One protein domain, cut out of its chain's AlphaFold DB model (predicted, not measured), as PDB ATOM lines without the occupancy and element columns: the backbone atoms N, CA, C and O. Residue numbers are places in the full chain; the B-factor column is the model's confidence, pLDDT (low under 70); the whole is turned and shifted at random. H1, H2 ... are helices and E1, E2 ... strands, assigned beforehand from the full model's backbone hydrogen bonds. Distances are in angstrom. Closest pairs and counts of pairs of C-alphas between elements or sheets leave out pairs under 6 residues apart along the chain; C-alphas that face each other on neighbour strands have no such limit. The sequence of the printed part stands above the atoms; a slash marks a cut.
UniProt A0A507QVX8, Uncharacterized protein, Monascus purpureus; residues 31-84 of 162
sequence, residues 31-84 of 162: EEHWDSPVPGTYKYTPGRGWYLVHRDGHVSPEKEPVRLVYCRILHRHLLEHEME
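This is residues 31 to 84 of the 162 residues of an uncharacterized protein of Monascus purpureus (UniProt A0A507QVX8). One strongly twisted sheet of five strands curls like part of a barrel but stays open between its edge strands E1 and E5, and a single turn of helix, H1, packs on it beside E4 and E5. The link of residues 56 to 65 and the turn of residues 72 to 75 lie at opposite ends of the longest axis. The printed part has 54 residues, running E1, E2, E3, E4, E5, H1, and is mostly strand. The sheet's order is E1, E2, E3, E4, E5, all antiparallel: a meander, each strand the antiparallel neighbour of the one before. The whole is compact, with a radius of gyration of the C-alphas of 10.8 A and spans of 34 by 23 by 20 A.

E1, residues 31 to 34, begins with C-alpha 31 at (135.160, 178.331, 80.694) and is 9.8 A long. E2, residues 40 to 45, is 16.2 A long, and E3, residues 49 to 55, 17.6 A. E4, residues 66 to 71, is 15.2 A long, and E5, residues 76 to 79, 10.2 A. H1, residues 80 to 84, is 6.3 A long and ends with C-alpha 84 at (131.028, 159.894, 64.678).

In the hairpin E1 and E2, N 32 and O 42 are 2.9 A apart, within hydrogen-bond range; so are N 43 and O 51 of the hairpin E2 and E3, at 2.8 A. Pairing of E4 is staggered: residues 66 to 67 pair with E3, N 52 and O 66 being 2.8 A apart, and residues 68 to 71 with E5, N 69 and O 78 being 2.9 A apart. H1 is on the sheet at a height of 6.4 A, only just over none of the strands, with 2 of its 5 C-alphas falling on E5. In H1 every O i to N i+4 pair is within hydrogen-bond range.

The C-alphas farthest apart, those of Val 59 and Ile 73, are 33.8 A apart. The printed part has no cut and no long link. Mean pLDDT of the printed part is 91.6, and no printed residue is under 70.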
ATOM      1  N   GLU A  31     136.030 179.361  80.166       93.06
ATOM      2  CA  GLU A  31     135.160 178.331  80.694       93.06
ATOM      3  C   GLU A  31     133.748 178.908  80.707       93.06
ATOM      4  O   GLU A  31     133.520 180.005  81.218       93.06
ATOM      5  N   GLU A  32     132.825 178.209  80.060       93.94
ATOM      6  CA  GLU A  32     131.440 178.631  79.904       93.94
ATOM      7  C   GLU A  32     130.525 177.459  80.229       93.94
ATOM      8  O   GLU A  32     130.820 176.311  79.902       93.94
ATOM      9  N   HIS A  33     129.421 177.746  80.898       95.06
ATOM     10  CA  HIS A  33     128.411 176.756  81.216       95.06
ATOM     11  C   HIS A  33     127.334 176.754  80.131       95.06
ATOM     12  O   HIS A  33     126.768 177.813  79.855       95.06
ATOM     13  N   TRP A  34     127.057 175.603  79.517       95.44
ATOM     14  CA  TRP A  34     126.014 175.467  78.498       95.44
ATOM     15  C   TRP A  34     125.012 174.390  78.902       95.44
ATOM     16  O   TRP A  34     125.401 173.358  79.435       95.44
ATOM     17  N   ASP A  35     123.744 174.593  78.540       94.44
ATOM     18  CA  ASP A  35     122.670 173.611  78.748       94.44
ATOM     19  C   ASP A  35     122.624 172.524  77.652       94.44
ATOM     20  O   ASP A  35     121.994 171.480  77.814       94.44
ATOM     21  N   SER A  36     123.249 172.773  76.495       90.25
ATOM     22  CA  SER A  36     123.179 171.926  75.295       90.25
ATOM     23  C   SER A  36     124.537 171.879  74.575       90.25
ATOM     24  O   SER A  36     125.184 172.924  74.475       90.25
ATOM     25  N   PRO A  37     124.987 170.729  74.019       90.06
ATOM     26  CA  PRO A  37     124.286 169.441  73.875       90.06
ATOM     27  C   PRO A  37     124.092 168.655  75.179       90.06
ATOM     28  O   PRO A  37     123.128 167.904  75.279       90.06
ATOM     29  N   VAL A  38     124.954 168.854  76.179       93.00
ATOM     30  CA  VAL A  38     124.837 168.243  77.510       93.00
ATOM     31  C   VAL A  38     125.017 169.345  78.554       93.00
ATOM     32  O   VAL A  38     125.968 170.110  78.430       93.00
ATOM     33  N   PRO A  39     124.160 169.444  79.580       94.62
ATOM     34  CA  PRO A  39     124.310 170.464  80.611       94.62
ATOM     35  C   PRO A  39     125.638 170.289  81.359       94.62
ATOM     36  O   PRO A  39     125.944 169.203  81.872       94.62
ATOM     37  N   GLY A  40     126.467 171.331  81.359       94.56
ATOM     38  CA  GLY A  40     127.801 171.252  81.935       94.56
ATOM     39  C   GLY A  40     128.703 172.448  81.658       94.56
ATOM     40  O   GLY A  40     128.348 173.413  80.984       94.56
ATOM     41  N   THR A  41     129.920 172.367  82.190       94.69
ATOM     42  CA  THR A  41     130.978 173.358  81.976       94.69
ATOM     43  C   THR A  41     131.899 172.934  80.840       94.69
ATOM     44  O   THR A  41     132.501 171.851  80.842       94.69
ATOM     45  N   TYR A  42     132.046 173.844  79.890       95.38
ATOM     46  CA  TYR A  42     132.834 173.713  78.685       95.38
ATOM     47  C   TYR A  42     134.052 174.622  78.732       95.38
ATOM     48  O   TYR A  42     133.984 175.745  79.214       95.38
ATOM     49  N   LYS A  43     135.168 174.156  78.176       94.31
ATOM     50  CA  LYS A  43     136.426 174.895  78.091       94.31
ATOM     51  C   LYS A  43     136.860 175.060  76.647       94.31
ATOM     52  O   LYS A  43     136.996 174.082  75.908       94.31
ATOM     53  N   TYR A  44     137.141 176.294  76.248       92.88
ATOM     54  CA  TYR A  44     137.717 176.580  74.945       92.88
ATOM     55  C   TYR A  44     139.237 176.389  74.964       92.88
ATOM     56  O   TYR A  44     139.954 177.011  75.748       92.88
ATOM     57  N   THR A  45     139.741 175.557  74.053       90.12
ATOM     58  CA  THR A  45     141.174 175.378  73.805       90.12
ATOM     59  C   THR A  45     141.550 176.007  72.459       90.12
ATOM     60  O   THR A  45     141.081 175.537  71.412       90.12
ATOM     61  N   PRO A  46     142.421 177.036  72.439       87.94
ATOM     62  CA  PRO A  46     142.856 177.684  71.206       87.94
ATOM     63  C   PRO A  46     143.387 176.685  70.171       87.94
ATOM     64  O   PRO A  46     144.215 175.828  70.471       87.94
ATOM     65  N   GLY A  47     142.890 176.785  68.937       86.06
ATOM     66  CA  GLY A  47     143.272 175.903  67.827       86.06
ATOM     67  C   GLY A  47     142.619 174.515  67.830       86.06
ATOM     68  O   GLY A  47     142.665 173.845  66.802       86.06
ATOM     69  N   ARG A  48     141.978 174.089  68.927       87.94
ATOM     70  CA  ARG A  48     141.301 172.782  69.013       87.94
ATOM     71  C   ARG A  48     139.775 172.876  69.082       87.94
ATOM     72  O   ARG A  48     139.100 172.016  68.512       87.94
ATOM     73  N   GLY A  49     139.252 173.930  69.710       91.75
ATOM     74  CA  GLY A  49     137.816 174.175  69.865       91.75
ATOM     75  C   GLY A  49     137.336 174.005  71.306       91.75
ATOM     76  O   GLY A  49     138.120 174.132  72.245       91.75
ATOM     77  N   TRP A  50     136.040 173.752  71.465       94.75
ATOM     78  CA  TRP A  50     135.383 173.565  72.759       94.75
ATOM     79  C   TRP A  50     135.477 172.119  73.242       94.75
ATOM     80  O   TRP A  50     135.461 171.188  72.436       94.75
ATOM     81  N   TYR A  51     135.556 171.946  74.557       95.06
ATOM     82  CA  TYR A  51     135.609 170.654  75.228       95.06
ATOM     83  C   TYR A  51     134.683 170.649  76.436       95.06
ATOM     84  O   TYR A  51     134.699 171.601  77.207       95.06
ATOM     85  N   LEU A  52     133.920 169.582  76.633       94.62
ATOM     86  CA  LEU A  52     133.183 169.324  77.862       94.62
ATOM     87  C   LEU A  52     134.161 168.839  78.934       94.62
ATOM     88  O   LEU A  52     134.823 167.818  78.742       94.62
ATOM     89  N   VAL A  53     134.261 169.571  80.043       94.00
ATOM     90  CA  VAL A  53     135.190 169.258  81.146       94.00
ATOM     91  C   VAL A  53     134.442 168.761  82.380       94.00
ATOM     92  O   VAL A  53     134.971 167.962  83.152       94.00
ATOM     93  N   HIS A  54     133.204 169.212  82.568       94.00
ATOM     94  CA  HIS A  54     132.385 168.834  83.711       94.00
ATOM     95  C   HIS A  54     130.917 168.748  83.305       94.00
ATOM     96  O   HIS A  54     130.405 169.683  82.700       94.00
ATOM     97  N   ARG A  55     130.250 167.642  83.640       93.56
ATOM     98  CA  ARG A  55     128.804 167.464  83.453       93.56
ATOM     99  C   ARG A  55     128.069 167.823  84.731       93.56
ATOM    100  O   ARG A  55     128.529 167.471  85.818       93.56
ATOM    101  N   ASP A  56     126.898 168.420  84.597       92.50
ATOM    102  CA  ASP A  56     126.055 168.691  85.752       92.50
ATOM    103  C   ASP A  56     125.597 167.394  86.426       92.50
ATOM    104  O   ASP A  56     125.294 166.393  85.774       92.50
ATOM    105  N   GLY A  57     125.572 167.393  87.759       86.94
ATOM    106  CA  GLY A  57     125.187 166.228  88.561       86.94
ATOM    107  C   GLY A  57     126.293 165.183  88.763       86.94
ATOM    108  O   GLY A  57     126.113 164.270  89.569       86.94
ATOM    109  N   HIS A  58     127.451 165.320  88.112       84.44
ATOM    110  CA  HIS A  58     128.627 164.501  88.405       84.44
ATOM    111  C   HIS A  58     129.511 165.171  89.466       84.44
ATOM    112  O   HIS A  58     129.828 166.348  89.377       84.44
ATOM    113  N   VAL A  59     129.945 164.415  90.480       80.56
ATOM    114  CA  VAL A  59     130.792 164.950  91.570       80.56
ATOM    115  C   VAL A  59     132.229 165.212  91.103       80.56
ATOM    116  O   VAL A  59     132.904 166.104  91.612       80.56
ATOM    117  N   SER A  60     132.713 164.439  90.131       80.12
ATOM    118  CA  SER A  60     134.070 164.545  89.590       80.12
ATOM    119  C   SER A  60     134.071 165.154  88.186       80.12
ATOM    120  O   SER A  60     133.129 164.909  87.429       80.12
ATOM    121  N   PRO A  61     135.134 165.881  87.793       81.75
ATOM    122  CA  PRO A  61     135.328 166.279  86.400       81.75
ATOM    123  C   PRO A  61     135.424 165.054  85.484       81.75
ATOM    124  O   PRO A  61     135.749 163.946  85.930       81.75
ATOM    125  N   GLU A  62     135.151 165.260  84.197       82.50
ATOM    126  CA  GLU A  62     135.289 164.214  83.190       82.50
ATOM    127  C   GLU A  62     136.764 163.786  83.118       82.50
ATOM    128  O   GLU A  62     137.660 164.629  83.015       82.50
ATOM    129  N   LYS A  63     137.038 162.476  83.194       80.38
ATOM    130  CA  LYS A  63     138.418 161.954  83.150       80.38
ATOM    131  C   LYS A  63     139.118 162.313  81.840       80.38
ATOM    132  O   LYS A  63     140.319 162.567  81.837       80.38
ATOM    133  N   GLU A  64     138.354 162.337  80.754       87.12
ATOM    134  CA  GLU A  64     138.812 162.704  79.423       87.12
ATOM    135  C   GLU A  64     137.881 163.791  78.876       87.12
ATOM    136  O   GLU A  64     136.685 163.540  78.721       87.12
ATOM    137  N   PRO A  65     138.383 165.012  78.618       89.50
ATOM    138  CA  PRO A  65     137.542 166.089  78.125       89.50
ATOM    139  C   PRO A  65     136.996 165.736  76.737       89.50
ATOM    140  O   PRO A  65     137.761 165.464  75.809       89.50
ATOM    141  N   VAL A  66     135.674 165.774  76.579       93.06
ATOM    142  CA  VAL A  66     135.010 165.381  75.329       93.06
ATOM    143  C   VAL A  66     134.967 166.571  74.384       93.06
ATOM    144  O   VAL A  66     134.443 167.628  74.729       93.06
ATOM    145  N   ARG A  67     135.513 166.427  73.178       94.81
ATOM    146  CA  ARG A  67     135.546 167.515  72.197       94.81
ATOM    147  C   ARG A  67     134.160 167.812  71.631       94.81
ATOM    148  O   ARG A  67     133.355 166.907  71.415       94.81
ATOM    149  N   LEU A  68     133.910 169.088  71.342       94.94
ATOM    150  CA  LEU A  68     132.705 169.557  70.668       94.94
ATOM    151  C   LEU A  68     133.004 169.908  69.219       94.94
ATOM    152  O   LEU A  68     133.984 170.587  68.901       94.94
ATOM    153  N   VAL A  69     132.097 169.489  68.347       94.25
ATOM    154  CA  VAL A  69     132.163 169.733  66.912       94.25
ATOM    155  C   VAL A  69     130.892 170.449  66.480       94.25
ATOM    156  O   VAL A  69     129.780 170.050  66.820       94.25
ATOM    157  N   TYR A  70     131.044 171.530  65.717       93.56
ATOM    158  CA  TYR A  70     129.898 172.199  65.112       93.56
ATOM    159  C   TYR A  70     129.395 171.392  63.910       93.56
ATOM    160  O   TYR A  70     130.082 171.279  62.889       93.56
ATOM    161  N   CYS A  71     128.186 170.844  64.013       93.19
ATOM    162  CA  CYS A  71     127.554 170.116  62.926       93.19
ATOM    163  C   CYS A  71     126.918 171.092  61.932       93.19
ATOM    164  O   CYS A  71     125.959 171.796  62.243       93.19
ATOM    165  N   ARG A  72     127.422 171.091  60.694       92.25
ATOM    166  CA  ARG A  72     126.931 171.964  59.614       92.25
ATOM    167  C   ARG A  72     125.564 171.560  59.051       92.25
ATOM    168  O   ARG A  72     124.961 172.371  58.366       92.25
ATOM    169  N   ILE A  73     125.108 170.331  59.304       92.31
ATOM    170  CA  ILE A  73     123.814 169.811  58.826       92.31
ATOM    171  C   ILE A  73     122.697 170.207  59.796       92.31
ATOM    172  O   ILE A  73     121.666 170.717  59.373       92.31
ATOM    173  N   LEU A  74     122.920 170.002  61.100       92.56
ATOM    174  CA  LEU A  74     121.962 170.350  62.159       92.56
ATOM    175  C   LEU A  74     122.108 171.791  62.664       92.56
ATOM    176  O   LEU A  74     121.293 172.245  63.459       92.56
ATOM    177  N   HIS A  75     123.158 172.494  62.238       92.94
ATOM    178  CA  HIS A  75     123.489 173.854  62.664       92.94
ATOM    179  C   HIS A  75     123.668 174.033  64.183       92.94
ATOM    180  O   HIS A  75     123.462 175.130  64.705       92.94
ATOM    181  N   ARG A  76     124.111 172.990  64.895       94.19
ATOM    182  CA  ARG A  76     124.370 173.018  66.345       94.19
ATOM    183  C   ARG A  76     125.649 172.274  66.722       94.19
ATOM    184  O   ARG A  76     126.177 171.498  65.924       94.19
ATOM    185  N   HIS A  77     126.140 172.504  67.936       94.44
ATOM    186  CA  HIS A  77     127.252 171.733  68.491       94.44
ATOM    187  C   HIS A  77     126.788 170.330  68.891       94.44
ATOM    188  O   HIS A  77     125.698 170.166  69.435       94.44
ATOM    189  N   LEU A  78     127.627 169.341  68.608       95.00
ATOM    190  CA  LEU A  78     127.486 167.954  69.038       95.00
ATOM    191  C   LEU A  78     128.776 167.522  69.730       95.00
ATOM    192  O   LEU A  78     129.837 168.120  69.505       95.00
ATOM    193  N   LEU A  79     128.693 166.473  70.542       95.12
ATOM    194  CA  LEU A  79     129.893 165.806  71.035       95.12
ATOM    195  C   LEU A  79     130.575 165.054  69.881       95.12
ATOM    196  O   LEU A  79     129.924 164.624  68.931       95.12
ATOM    197  N   GLU A  80     131.899 164.911  69.940       93.94
ATOM    198  CA  GLU A  80     132.677 164.254  68.878       93.94
ATOM    199  C   GLU A  80     132.207 162.812  68.631       93.94
ATOM    200  O   GLU A  80     131.943 162.457  67.486       93.94
ATOM    201  N   HIS A  81     131.965 162.033  69.689       93.00
ATOM    202  CA  HIS A  81     131.439 160.668  69.556       93.00
ATOM    203  C   HIS A  81     130.031 160.632  68.943       93.00
ATOM    204  O   HIS A  81     129.771 159.815  68.070       93.00
ATOM    205  N   GLU A  82     129.136 161.557  69.313       94.12
ATOM    206  CA  GLU A  82     127.796 161.637  68.711       94.12
ATOM    207  C   GLU A  82     127.871 161.956  67.214       94.12
ATOM    208  O   GLU A  82     127.081 161.454  66.412       94.12
ATOM    209  N   MET A  83     128.814 162.816  66.821       93.19
ATOM    210  CA  MET A  83     129.058 163.127  65.418       93.19
ATOM    211  C   MET A  83     129.554 161.887  64.666       93.19
ATOM    212  O   MET A  83     129.088 161.629  63.557       93.19
ATOM    213  N   GLU A  84     130.472 161.121  65.257       92.88
ATOM    214  CA  GLU A  84     131.028 159.894  64.678       92.88
ATOM    215  C   GLU A  84     129.974 158.793  64.534       92.88
ATOM    216  O   GLU A  84     129.837 158.224  63.453       92.88
TER     217      GLU A  84